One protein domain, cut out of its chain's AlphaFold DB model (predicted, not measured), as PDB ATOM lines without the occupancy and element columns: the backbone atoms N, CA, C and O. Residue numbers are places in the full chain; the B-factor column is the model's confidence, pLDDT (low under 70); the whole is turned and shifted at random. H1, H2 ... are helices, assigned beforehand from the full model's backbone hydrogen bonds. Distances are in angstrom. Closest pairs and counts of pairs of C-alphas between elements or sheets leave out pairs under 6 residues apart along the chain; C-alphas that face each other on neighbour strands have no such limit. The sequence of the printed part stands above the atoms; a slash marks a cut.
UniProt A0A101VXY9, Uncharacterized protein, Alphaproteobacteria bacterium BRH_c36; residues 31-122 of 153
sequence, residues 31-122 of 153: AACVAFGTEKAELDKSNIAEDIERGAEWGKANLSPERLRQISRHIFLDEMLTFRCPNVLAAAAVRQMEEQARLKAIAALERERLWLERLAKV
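This is residues 31 to 122 of the 153 residues of an uncharacterized protein of Alphaproteobacteria bacterium BRH_c36 (UniProt A0A101VXY9). One long, straight helix, H5, sticks out with residues 93 to 121 as an arm from a small helical body, and it meets H4 at a corner like one stroke of a wide V. In the body H1 and H4 pack on each other running opposite ways, and the two short helices H2 and H3 lie at the end of this pair away from the corner. The printed part has 92 residues with five named helices, H1 to H5 in that order, and no named strand; the class is all helix. The whole is extended, with a radius of gyration of the C-alphas of 20.2 A, and flat, spanning 63 by 34 by 16 A, the arm making much of its length.

H5, the longest helix, holds residues 86 to 121 and is 52.8 A long, from C-alpha 86 at (166.807, -112.360, 70.276) to C-alpha 121 at (208.287, -82.960, 84.602). H4 holds residues 65 to 84 and is 27.6 A long. H1, residues 31 to 44, is 19.9 A long and begins with C-alpha 31 at (169.484, -114.805, 57.571). H2, residues 48 to 53, measures 8.8 A, and H3, residues 56 to 62, measures 10.0 A.

H5 and H4 touch only at the corner by their link, and only just, with 3 pairs of C-alphas within 8 A; the closest C-alphas, of Leu 89 and Leu 81, are 6.5 A apart, and the lines are about perpendicular at 84 degrees. H5 only just touches H1, also with 3 pairs, through Val 88 of H5 alone; its C-alpha is 6.7 A from that of Cys 33, at a steep tilt of 50 degrees, the same way. H4 is the hub, touching three helices. It touches H1 at a steep tilt of 44 degrees, opposite ways, the closest C-alphas being those of Leu 77 and Phe 36, 5.9 A apart. With residues 70 to 74 alone H4 touches H2, about perpendicular at 88 degrees; the closest C-alphas are those of Ile 71 and Ile 48, 6.3 A apart. H3 is close to H4 but not clearly touching: the closest C-alphas, of Gly 59 and Leu 68, are 7.4 A apart. H3 is apart from H1 and H5. In H1, H2, H3, H4 and H5 every O i to N i+4 pair is within hydrogen-bond range.

The C-alphas farthest apart, those of Pro 65 and Val 122, are 63.2 A apart. Residues 93 to 122, of which 93 to 121 belong to H5, stand free; the body without them spans 37 by 16 by 15 A. The printed part has no cut, and the four links between the helices are tight. The mean pLDDT of the printed part is 93.3, and no printed residue is under 70.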
ATOM      1  N   ALA A  31     168.985-115.691  58.616       87.69
ATOM      2  CA  ALA A  31     169.484-114.805  57.571       87.69
ATOM      3  C   ALA A  31     168.591-113.565  57.415       87.69
ATOM      4  O   ALA A  31     169.104-112.463  57.206       87.69
ATOM      5  N   ALA A  32     167.274-113.708  57.596       91.31
ATOM      6  CA  ALA A  32     166.355-112.572  57.624       91.31
ATOM      7  C   ALA A  32     166.611-111.656  58.831       91.31
ATOM      8  O   ALA A  32     166.659-110.437  58.671       91.31
ATOM      9  N   CYS A  33     166.863-112.216  60.016       92.12
ATOM     10  CA  CYS A  33     167.237-111.432  61.194       92.12
ATOM     11  C   CYS A  33     168.542-110.644  60.989       92.12
ATOM     12  O   CYS A  33     168.630-109.480  61.381       92.12
ATOM     13  N   VAL A  34     169.550-111.250  60.350       91.25
ATOM     14  CA  VAL A  34     170.797-110.553  59.993       91.25
ATOM     15  C   VAL A  34     170.521-109.420  59.004       91.25
ATOM     16  O   VAL A  34     170.984-108.302  59.224       91.25
ATOM     17  N   ALA A  35     169.722-109.676  57.966       93.06
ATOM     18  CA  ALA A  35     169.347-108.662  56.985       93.06
ATOM     19  C   ALA A  35     168.595-107.483  57.625       93.06
ATOM     20  O   ALA A  35     168.919-106.330  57.343       93.06
ATOM     21  N   PHE A  36     167.656-107.752  58.539       94.88
ATOM     22  CA  PHE A  36     166.952-106.712  59.293       94.88
ATOM     23  C   PHE A  36     167.898-105.878  60.155       94.88
ATOM     24  O   PHE A  36     167.768-104.655  60.195       94.88
ATOM     25  N   GLY A  37     168.878-106.516  60.800       92.19
ATOM     26  CA  GLY A  37     169.910-105.823  61.568       92.19
ATOM     27  C   GLY A  37     170.744-104.879  60.702       92.19
ATOM     28  O   GLY A  37     170.968-103.731  61.080       92.19
ATOM     29  N   THR A  38     171.166-105.335  59.520       92.94
ATOM     30  CA  THR A  38     171.913-104.502  58.568       92.94
ATOM     31  C   THR A  38     171.070-103.342  58.048       92.94
ATOM     32  O   THR A  38     171.536-102.207  58.050       92.94
ATOM     33  N   GLU A  39     169.823-103.594  57.649       95.06
ATOM     34  CA  GLU A  39     168.934-102.547  57.139       95.06
ATOM     35  C   GLU A  39     168.644-101.482  58.204       95.06
ATOM     36  O   GLU A  39     168.745-100.285  57.928       95.06
ATOM     37  N   LYS A  40     168.359-101.904  59.442       94.75
ATOM     38  CA  LYS A  40     168.152-100.980  60.557       94.75
ATOM     39  C   LYS A  40     169.398-100.125  60.810       94.75
ATOM     40  O   LYS A  40     169.266 -98.917  60.977       94.75
ATOM     41  N   ALA A  41     170.591-100.722  60.785       92.31
ATOM     42  CA  ALA A  41     171.843 -99.989  60.979       92.31
ATOM     43  C   ALA A  41     172.089 -98.932  59.887       92.31
ATOM     44  O   ALA A  41     172.615 -97.862  60.183       92.31
ATOM     45  N   GLU A  42     171.699 -99.192  58.635       94.06
ATOM     46  CA  GLU A  42     171.762 -98.180  57.572       94.06
ATOM     47  C   GLU A  42     170.753 -97.048  57.794       94.06
ATOM     48  O   GLU A  42     171.090 -95.874  57.631       94.06
ATOM     49  N   LEU A  43     169.533 -97.378  58.227       95.00
ATOM     50  CA  LEU A  43     168.513 -96.390  58.577       95.00
ATOM     51  C   LEU A  43     168.951 -95.506  59.759       95.00
ATOM     52  O   LEU A  43     168.751 -94.288  59.717       95.00
ATOM     53  N   ASP A  44     169.615 -96.084  60.762       93.94
ATOM     54  CA  ASP A  44     170.138 -95.369  61.936       93.94
ATOM     55  C   ASP A  44     171.170 -94.286  61.555       93.94
ATOM     56  O   ASP A  44     171.192 -93.221  62.175       93.94
ATOM     57  N   LYS A  45     171.948 -94.469  60.474       94.06
ATOM     58  CA  LYS A  45     172.899 -93.446  59.974       94.06
ATOM     59  C   LYS A  45     172.226 -92.166  59.482       94.06
ATOM     60  O   LYS A  45     172.897 -91.154  59.299       94.06
ATOM     61  N   SER A  46     170.922 -92.210  59.222       91.62
ATOM     62  CA  SER A  46     170.168 -91.081  58.680       91.62
ATOM     63  C   SER A  46     169.455 -90.243  59.748       91.62
ATOM     64  O   SER A  46     168.594 -89.449  59.390       91.62
ATOM     65  N   ASN A  47     169.777 -90.397  61.038       92.81
ATOM     66  CA  ASN A  47     169.158 -89.676  62.167       92.81
ATOM     67  C   ASN A  47     167.638 -89.892  62.311       92.81
ATOM     68  O   ASN A  47     166.912 -89.006  62.753       92.81
ATOM     69  N   ILE A  48     167.131 -91.077  61.957       95.69
ATOM     70  CA  ILE A  48     165.701 -91.413  62.114       95.69
ATOM     71  C   ILE A  48     165.243 -91.342  63.578       95.69
ATOM     72  O   ILE A  48     164.103 -90.967  63.839       95.69
ATOM     73  N   ALA A  49     166.130 -91.638  64.533       93.38
ATOM     74  CA  ALA A  49     165.818 -91.551  65.958       93.38
ATOM     75  C   ALA A  49     165.375 -90.137  66.379       93.38
ATOM     76  O   ALA A  49     164.374 -89.998  67.076       93.38
ATOM     77  N   GLU A  50     166.045 -89.089  65.888       95.50
ATOM     78  CA  GLU A  50     165.686 -87.697  66.204       95.50
ATOM     79  C   GLU A  50     164.305 -87.316  65.652       95.50
ATOM     80  O   GLU A  50     163.563 -86.557  66.275       95.50
ATOM     81  N   ASP A  51     163.938 -87.850  64.484       95.81
ATOM     82  CA  ASP A  51     162.614 -87.628  63.901       95.81
ATOM     83  C   ASP A  51     161.515 -88.340  64.703       95.81
ATOM     84  O   ASP A  51     160.425 -87.790  64.876       95.81
ATOM     85  N   ILE A  52     161.802 -89.542  65.217       95.88
ATOM     86  CA  ILE A  52     160.892 -90.298  66.088       95.88
ATOM     87  C   ILE A  52     160.690 -89.561  67.420       95.88
ATOM     88  O   ILE A  52     159.551 -89.415  67.864       95.88
ATOM     89  N   GLU A  53     161.762 -89.047  68.031       97.19
ATOM     90  CA  GLU A  53     161.715 -88.319  69.309       97.19
ATOM     91  C   GLU A  53     160.848 -87.054  69.255       97.19
ATOM     92  O   GLU A  53     160.185 -86.708  70.235       97.19
ATOM     93  N   ARG A  54     160.789 -86.378  68.102       96.75
ATOM     94  CA  ARG A  54     159.924 -85.200  67.895       96.75
ATOM     95  C   ARG A  54     158.432 -85.540  67.891       96.75
ATOM     96  O   ARG A  54     157.598 -84.651  68.075       96.75
ATOM     97  N   GLY A  55     158.091 -86.811  67.699       95.44
ATOM     98  CA  GLY A  55     156.736 -87.327  67.793       95.44
ATOM     99  C   GLY A  55     155.923 -87.244  66.500       95.44
ATOM    100  O   GLY A  55     156.240 -86.536  65.540       95.44
ATOM    101  N   ALA A  56     154.818 -87.993  66.492       95.38
ATOM    102  CA  ALA A  56     154.020 -88.244  65.294       95.38
ATOM    103  C   ALA A  56     153.365 -86.985  64.705       95.38
ATOM    104  O   ALA A  56     153.336 -86.826  63.486       95.38
ATOM    105  N   GLU A  57     152.849 -86.081  65.543       96.56
ATOM    106  CA  GLU A  57     152.187 -84.857  65.069       96.56
ATOM    107  C   GLU A  57     153.175 -83.903  64.387       96.56
ATOM    108  O   GLU A  57     152.886 -83.374  63.312       96.56
ATOM    109  N   TRP A  58     154.380 -83.752  64.949       97.12
ATOM    110  CA  TRP A  58     155.448 -82.993  64.300       97.12
ATOM    111  C   TRP A  58     155.863 -83.652  62.981       97.12
ATOM    112  O   TRP A  58     155.964 -82.970  61.959       97.12
ATOM    113  N   GLY A  59     156.028 -84.979  62.981       96.31
ATOM    114  CA  GLY A  59     156.398 -85.748  61.796       96.31
ATOM    115  C   GLY A  59     155.417 -85.566  60.635       96.31
ATOM    116  O   GLY A  59     155.837 -85.285  59.516       96.31
ATOM    117  N   LYS A  60     154.106 -85.634  60.900       95.62
ATOM    118  CA  LYS A  60     153.056 -85.424  59.884       95.62
ATOM    119  C   LYS A  60     153.135 -84.054  59.210       95.62
ATOM    120  O   LYS A  60     152.843 -83.950  58.023       95.62
ATOM    121  N   ALA A  61     153.485 -83.015  59.965       97.25
ATOM    122  CA  ALA A  61     153.518 -81.645  59.463       97.25
ATOM    123  C   ALA A  61     154.844 -81.272  58.776       97.25
ATOM    124  O   ALA A  61     154.852 -80.367  57.944       97.25
ATOM    125  N   ASN A  62     155.955 -81.936  59.121       97.69
ATOM    126  CA  ASN A  62     157.302 -81.492  58.736       97.69
ATOM    127  C   ASN A  62     158.079 -82.492  57.872       97.69
ATOM    128  O   ASN A  62     159.042 -82.099  57.212       97.69
ATOM    129  N   LEU A  63     157.703 -83.771  57.867       97.12
ATOM    130  CA  LEU A  63     158.445 -84.807  57.153       97.12
ATOM    131  C   LEU A  63     157.815 -85.125  55.803       97.12
ATOM    132  O   LEU A  63     156.597 -85.111  55.623       97.12
ATOM    133  N   SER A  64     158.667 -85.459  54.835       97.56
ATOM    134  CA  SER A  64     158.203 -85.927  53.534       97.56
ATOM    135  C   SER A  64     157.559 -87.321  53.648       97.56
ATOM    136  O   SER A  64     157.916 -88.100  54.536       97.56
ATOM    137  N   PRO A  65     156.664 -87.706  52.717       97.12
ATOM    138  CA  PRO A  65     156.075 -89.046  52.708       97.12
ATOM    139  C   PRO A  65     157.116 -90.170  52.622       97.12
ATOM    140  O   PRO A  65     156.920 -91.241  53.187       97.12
ATOM    141  N   GLU A  66     158.231 -89.931  51.926       96.75
ATOM    142  CA  GLU A  66     159.351 -90.875  51.866       96.75
ATOM    143  C   GLU A  66     160.020 -91.030  53.229       96.75
ATOM    144  O   GLU A  66     160.259 -92.146  53.682       96.75
ATOM    145  N   ARG A  67     160.242 -89.921  53.937       96.81
ATOM    146  CA  ARG A  67     160.832 -89.971  55.271       96.81
ATOM    147  C   ARG A  67     159.930 -90.697  56.272       96.81
ATOM    148  O   ARG A  67     160.417 -91.504  57.059       96.81
ATOM    149  N   LEU A  68     158.615 -90.498  56.188       96.75
ATOM    150  CA  LEU A  68     157.641 -91.243  56.996       96.75
ATOM    151  C   LEU A  68     157.658 -92.753  56.696       96.75
ATOM    152  O   LEU A  68     157.510 -93.556  57.617       96.75
ATOM    153  N   ARG A  69     157.885 -93.162  55.436       97.06
ATOM    154  CA  ARG A  69     158.078 -94.583  55.086       97.06
ATOM    155  C   ARG A  69     159.336 -95.160  55.722       97.06
ATOM    156  O   ARG A  69     159.283 -96.273  56.236       97.06
ATOM    157  N   GLN A  70     160.436 -94.410  55.719       97.06
ATOM    158  CA  GLN A  70     161.684 -94.834  56.358       97.06
ATOM    159  C   GLN A  70     161.515 -95.005  57.870       97.06
ATOM    160  O   GLN A  70     161.964 -96.005  58.416       97.06
ATOM    161  N   ILE A  71     160.807 -94.083  58.530       96.94
ATOM    162  CA  ILE A  71     160.475 -94.196  59.959       96.94
ATOM    163  C   ILE A  71     159.606 -95.429  60.222       96.94
ATOM    164  O   ILE A  71     159.909 -96.216  61.111       96.94
ATOM    165  N   SER A  72     158.557 -95.639  59.424       96.75
ATOM    166  CA  SER A  72     157.700 -96.826  59.540       96.75
ATOM    167  C   SER A  72     158.499 -98.122  59.374       96.75
ATOM    168  O   SER A  72     158.368 -99.054  60.169       96.75
ATOM    169  N   ARG A  73     159.397 -98.162  58.380       97.31
ATOM    170  CA  ARG A  73     160.288 -99.300  58.153       97.31
ATOM    171  C   ARG A  73     161.238 -99.518  59.327       97.31
ATOM    172  O   ARG A  73     161.426-100.658  59.735       97.31
ATOM    173  N   HIS A  74     161.804 -98.449  59.871       97.19
ATOM    174  CA  HIS A  74     162.689 -98.505  61.031       97.19
ATOM    175  C   HIS A  74     161.990 -99.097  62.257       97.19
ATOM    176  O   HIS A  74     162.510-100.049  62.830       97.19
ATOM    177  N   ILE A  75     160.785 -98.617  62.585       96.12
ATOM    178  CA  ILE A  75     159.975 -99.134  63.702       96.12
ATOM    179  C   ILE A  75     159.675-100.622  63.502       96.12
ATOM    180  O   ILE A  75     159.898-101.424  64.404       96.12
ATOM    181  N   PHE A  76     159.248-101.013  62.299       95.94
ATOM    182  CA  PHE A  76     159.001-102.419  61.978       95.94
ATOM    183  C   PHE A  76     160.245-103.292  62.203       95.94
ATOM    184  O   PHE A  76     160.157-104.366  62.793       95.94
ATOM    185  N   LEU A  77     161.414-102.849  61.733       95.25
ATOM    186  CA  LEU A  77     162.660-103.597  61.903       95.25
ATOM    187  C   LEU A  77     163.062-103.699  63.375       95.25
ATOM    188  O   LEU A  77     163.530-104.753  63.797       95.25
ATOM    189  N   ASP A  78     162.862-102.634  64.150       94.12
ATOM    190  CA  ASP A  78     163.132-102.623  65.586       94.12
ATOM    191  C   ASP A  78     162.262-103.642  66.335       94.12
ATOM    192  O   ASP A  78     162.774-104.441  67.121       94.12
ATOM    193  N   GLU A  79     160.968-103.709  66.014       93.44
ATOM    194  CA  GLU A  79     160.048-104.706  66.568       93.44
ATOM    195  C   GLU A  79     160.440-106.132  66.165       93.44
ATOM    196  O   GLU A  79     160.491-107.032  67.009       93.44
ATOM    197  N   MET A  80     160.751-106.358  64.883       92.75
ATOM    198  CA  MET A  80     161.175-107.679  64.411       92.75
ATOM    199  C   MET A  80     162.459-108.123  65.106       92.75
ATOM    200  O   MET A  80     162.555-109.265  65.557       92.75
ATOM    201  N   LEU A  81     163.433-107.226  65.254       91.94
ATOM    202  CA  LEU A  81     164.676-107.547  65.939       91.94
ATOM    203  C   LEU A  81     164.428-107.846  67.421       91.94
ATOM    204  O   LEU A  81     164.863-108.893  67.904       91.94
ATOM    205  N   THR A  82     163.666-106.986  68.102       89.81
ATOM    206  CA  THR A  82     163.376-107.066  69.544       89.81
ATOM    207  C   THR A  82     162.598-108.313  69.927       89.81
ATOM    208  O   THR A  82     162.973-109.010  70.869       89.81
ATOM    209  N   PHE A  83     161.534-108.627  69.192       89.25
ATOM    210  CA  PHE A  83     160.612-109.688  69.589       89.25
ATOM    211  C   PHE A  83     160.844-111.006  68.852       89.25
ATOM    212  O   PHE A  83     160.503-112.064  69.382       89.25
ATOM    213  N   ARG A  84     161.418-110.978  67.642       88.06
ATOM    214  CA  ARG A  84     161.569-112.176  66.797       88.06
ATOM    215  C   ARG A  84     163.021-112.635  66.624       88.06
ATOM    216  O   ARG A  84     163.225-113.806  66.309       88.06
ATOM    217  N   CYS A  85     164.018-111.780  66.880       88.75
ATOM    218  CA  CYS A  85     165.440-112.078  66.644       88.75
ATOM    219  C   CYS A  85     166.345-111.895  67.889       88.75
ATOM    220  O   CYS A  85     167.353-111.180  67.821       88.75
ATOM    221  N   PRO A  86     166.081-112.585  69.018       79.38
ATOM    222  CA  PRO A  86     166.807-112.360  70.276       79.38
ATOM    223  C   PRO A  86     168.319-112.622  70.174       79.38
ATOM    224  O   PRO A  86     169.120-111.913  70.781       79.38
ATOM    225  N   ASN A  87     168.730-113.609  69.368       82.25
ATOM    226  CA  ASN A  87     170.142-113.964  69.195       82.25
ATOM    227  C   ASN A  87     170.940-112.859  68.486       82.25
ATOM    228  O   ASN A  87     172.077-112.577  68.862       82.25
ATOM    229  N   VAL A  88     170.347-112.224  67.470       78.62
ATOM    230  CA  VAL A  88     171.014-111.172  66.689       78.62
ATOM    231  C   VAL A  88     171.169-109.907  67.526       78.62
ATOM    232  O   VAL A  88     172.243-109.306  67.530       78.62
ATOM    233  N   LEU A  89     170.143-109.554  68.303       78.50
ATOM    234  CA  LEU A  89     170.209-108.440  69.248       78.50
ATOM    235  C   LEU A  89     171.291-108.649  70.312       78.50
ATOM    236  O   LEU A  89     172.110-107.759  70.543       78.50
ATOM    237  N   ALA A  90     171.343-109.840  70.915       82.12
ATOM    238  CA  ALA A  90     172.369-110.175  71.896       82.12
ATOM    239  C   ALA A  90     173.783-110.092  71.295       82.12
ATOM    240  O   ALA A  90     174.676-109.490  71.890       82.12
ATOM    241  N   ALA A  91     173.985-110.629  70.088       83.62
ATOM    242  CA  ALA A  91     175.271-110.559  69.397       83.62
ATOM    243  C   ALA A  91     175.688-109.113  69.070       83.62
ATOM    244  O   ALA A  91     176.856-108.755  69.234       83.62
ATOM    245  N   ALA A  92     174.746-108.269  68.641       82.12
ATOM    246  CA  ALA A  92     175.004-106.853  68.385       82.12
ATOM    247  C   ALA A  92     175.412-106.109  69.668       82.12
ATOM    248  O   ALA A  92     176.398-105.370  69.660       82.12
ATOM    249  N   ALA A  93     174.717-106.357  70.782       84.38
ATOM    250  CA  ALA A  93     175.043-105.765  72.076       84.38
ATOM    251  C   ALA A  93     176.444-106.174  72.566       84.38
ATOM    252  O   ALA A  93     177.209-105.324  73.017       84.38
ATOM    253  N   VAL A  94     176.819-107.450  72.425       89.56
ATOM    254  CA  VAL A  94     178.167-107.927  72.786       89.56
ATOM    255  C   VAL A  94     179.241-107.210  71.967       89.56
ATOM    256  O   VAL A  94     180.195-106.695  72.546       89.56
ATOM    257  N   ARG A  95     179.064-107.090  70.644       89.25
ATOM    258  CA  ARG A  95     180.021-106.382  69.773       89.25
ATOM    259  C   ARG A  95     180.209-104.919  70.178       89.25
ATOM    260  O   ARG A  95     181.341-104.452  70.257       89.25
ATOM    261  N   GLN A  96     179.118-104.217  70.481       86.56
ATOM    262  CA  GLN A  96     179.163-102.828  70.958       86.56
ATOM    263  C   GLN A  96     179.947-102.706  72.274       86.56
ATOM    264  O   GLN A  96     180.780-101.815  72.432       86.56
ATOM    265  N   MET A  97     179.730-103.634  73.209       89.31
ATOM    266  CA  MET A  97     180.439-103.650  74.491       89.31
ATOM    267  C   MET A  97     181.934-103.955  74.324       89.31
ATOM    268  O   MET A  97     182.763-103.318  74.977       89.31
ATOM    269  N   GLU A  98     182.297-104.881  73.433       94.81
ATOM    270  CA  GLU A  98     183.694-105.186  73.101       94.81
ATOM    271  C   GLU A  98     184.409-103.985  72.475       94.81
ATOM    272  O   GLU A  98     185.531-103.654  72.867       94.81
ATOM    273  N   GLU A  99     183.767-103.300  71.530       94.06
ATOM    274  CA  GLU A  99     184.312-102.096  70.907       94.06
ATOM    275  C   GLU A  99     184.487-100.973  71.932       94.06
ATOM    276  O   GLU A  99     185.560-100.370  72.032       94.06
ATOM    277  N   GLN A 100     183.487-100.753  72.786       94.12
ATOM    278  CA  GLN A 100     183.584 -99.773  73.859       94.12
ATOM    279  C   GLN A 100     184.704-100.122  74.855       94.12
ATOM    280  O   GLN A 100     185.414 -99.229  75.328       94.12
ATOM    281  N   ALA A 101     184.899-101.405  75.169       96.19
ATOM    282  CA  ALA A 101     185.996-101.865  76.015       96.19
ATOM    283  C   ALA A 101     187.362-101.619  75.357       96.19
ATOM    284  O   ALA A 101     188.278-101.135  76.026       96.19
ATOM    285  N   ARG A 102     187.489-101.864  74.044       97.06
ATOM    286  CA  ARG A 102     188.705-101.556  73.272       97.06
ATOM    287  C   ARG A 102     189.035-100.066  73.311       97.06
ATOM    288  O   ARG A 102     190.163 -99.705  73.638       97.06
ATOM    289  N   LEU A 103     188.053 -99.201  73.061       96.88
ATOM    290  CA  LEU A 103     188.245 -97.747  73.113       96.88
ATOM    291  C   LEU A 103     188.643 -97.272  74.518       96.88
ATOM    292  O   LEU A 103     189.561 -96.466  74.667       96.88
ATOM    293  N   LYS A 104     188.013 -97.813  75.569       97.06
ATOM    294  CA  LYS A 104     188.372 -97.508  76.964       97.06
ATOM    295  C   LYS A 104     189.786 -97.969  77.320       97.06
ATOM    296  O   LYS A 104     190.469 -97.258  78.057       97.06
ATOM    297  N   ALA A 105     190.226 -99.120  76.810       97.19
ATOM    298  CA  ALA A 105     191.582 -99.621  77.017       97.19
ATOM    299  C   ALA A 105     192.625 -98.709  76.355       97.19
ATOM    300  O   ALA A 105     193.589 -98.318  77.007       97.19
ATOM    301  N   ILE A 106     192.390 -98.285  75.107       97.56
ATOM    302  CA  ILE A 106     193.255 -97.321  74.409       97.56
ATOM    303  C   ILE A 106     193.333 -96.006  75.197       97.56
ATOM    304  O   ILE A 106     194.426 -95.542  75.520       97.56
ATOM    305  N   ALA A 107     192.187 -95.459  75.608       97.81
ATOM    306  CA  ALA A 107     192.141 -94.239  76.410       97.81
ATOM    307  C   ALA A 107     192.856 -94.390  77.770       97.81
ATOM    308  O   ALA A 107     193.417 -93.428  78.293       97.81
ATOM    309  N   ALA A 108     192.850 -95.585  78.374       97.44
ATOM    310  CA  ALA A 108     193.590 -95.851  79.605       97.44
ATOM    311  C   ALA A 108     195.109 -95.806  79.382       97.44
ATOM    312  O   ALA A 108     195.797 -95.140  80.155       97.44
ATOM    313  N   LEU A 109     195.603 -96.422  78.303       97.81
ATOM    314  CA  LEU A 109     197.021 -96.376  77.932       97.81
ATOM    315  C   LEU A 109     197.483 -94.945  77.636       97.81
ATOM    316  O   LEU A 109     198.552 -94.524  78.074       97.81
ATOM    317  N   GLU A 110     196.664 -94.159  76.934       97.75
ATOM    318  CA  GLU A 110     196.971 -92.752  76.671       97.75
ATOM    319  C   GLU A 110     197.039 -91.926  77.957       97.75
ATOM    320  O   GLU A 110     197.956 -91.118  78.125       97.75
ATOM    321  N   ARG A 111     196.108 -92.146  78.895       97.19
ATOM    322  CA  ARG A 111     196.147 -91.498  80.213       97.19
ATOM    323  C   ARG A 111     197.406 -91.859  80.988       97.19
ATOM    324  O   ARG A 111     198.009 -90.971  81.585       97.19
ATOM    325  N   GLU A 112     197.806 -93.125  80.975       96.94
ATOM    326  CA  GLU A 112     199.025 -93.580  81.643       96.94
ATOM    327  C   GLU A 112     200.271 -92.932  81.029       96.94
ATOM    328  O   GLU A 112     201.094 -92.373  81.755       96.94
ATOM    329  N   ARG A 113     200.357 -92.881  79.694       97.44
ATOM    330  CA  ARG A 113     201.430 -92.172  78.980       97.44
ATOM    331  C   ARG A 113     201.524 -90.705  79.406       97.44
ATOM    332  O   ARG A 113     202.609 -90.225  79.725       97.44
ATOM    333  N   LEU A 114     200.392 -90.001  79.437       96.62
ATOM    334  CA  LEU A 114     200.334 -88.594  79.851       96.62
ATOM    335  C   LEU A 114     200.710 -88.407  81.325       96.62
ATOM    336  O   LEU A 114     201.333 -87.409  81.689       96.62
ATOM    337  N   TRP A 115     200.329 -89.352  82.184       95.00
ATOM    338  CA  TRP A 115     200.684 -89.320  83.597       95.00
ATOM    339  C   TRP A 115     202.188 -89.511  83.807       95.00
ATOM    340  O   TRP A 115     202.791 -88.741  84.553       95.00
ATOM    341  N   LEU A 116     202.813 -90.451  83.093       95.06
ATOM    342  CA  LEU A 116     204.265 -90.649  83.112       95.06
ATOM    343  C   LEU A 116     205.015 -89.416  82.598       95.06
ATOM    344  O   LEU A 116     205.978 -88.975  83.223       95.06
ATOM    345  N   GLU A 117     204.544 -88.808  81.506       94.50
ATOM    346  CA  GLU A 117     205.118 -87.561  80.991       94.50
ATOM    347  C   GLU A 117     205.014 -86.424  82.018       94.50
ATOM    348  O   GLU A 117     205.957 -85.654  82.214       94.50
ATOM    349  N   ARG A 118     203.878 -86.328  82.719       93.94
ATOM    350  CA  ARG A 118     203.692 -85.354  83.797       93.94
ATOM    351  C   ARG A 118     204.659 -85.612  84.945       93.94
ATOM    352  O   ARG A 118     205.273 -84.660  85.412       93.94
ATOM    353  N   LEU A 119     204.810 -86.862  85.384       91.69
ATOM    354  CA  LEU A 119     205.745 -87.217  86.451       91.69
ATOM    355  C   LEU A 119     207.192 -86.884  86.095       91.69
ATOM    356  O   LEU A 119     207.904 -86.360  86.942       91.69
ATOM    357  N   ALA A 120     207.606 -87.121  84.851       90.69
ATOM    358  CA  ALA A 120     208.949 -86.771  84.392       90.69
ATOM    359  C   ALA A 120     209.236 -85.260  84.489       90.69
ATOM    360  O   ALA A 120     210.388 -84.855  84.626       90.69
ATOM    361  N   LYS A 121     208.194 -84.420  84.445       88.19
ATOM    362  CA  LYS A 121     208.287 -82.960  84.602       88.19
ATOM    363  C   LYS A 121     208.240 -82.500  86.064       88.19
ATOM    364  O   LYS A 121     208.536 -81.338  86.332       88.19
ATOM    365  N   VAL A 122     207.862 -83.366  87.008       87.75
ATOM    366  CA  VAL A 122     207.839 -83.021  88.435       87.75
ATOM    367  C   VAL A 122     209.260 -83.100  88.984       87.75
ATOM    368  O   VAL A 122     209.795 -84.179  89.224       87.75
TER     369      VAL A 122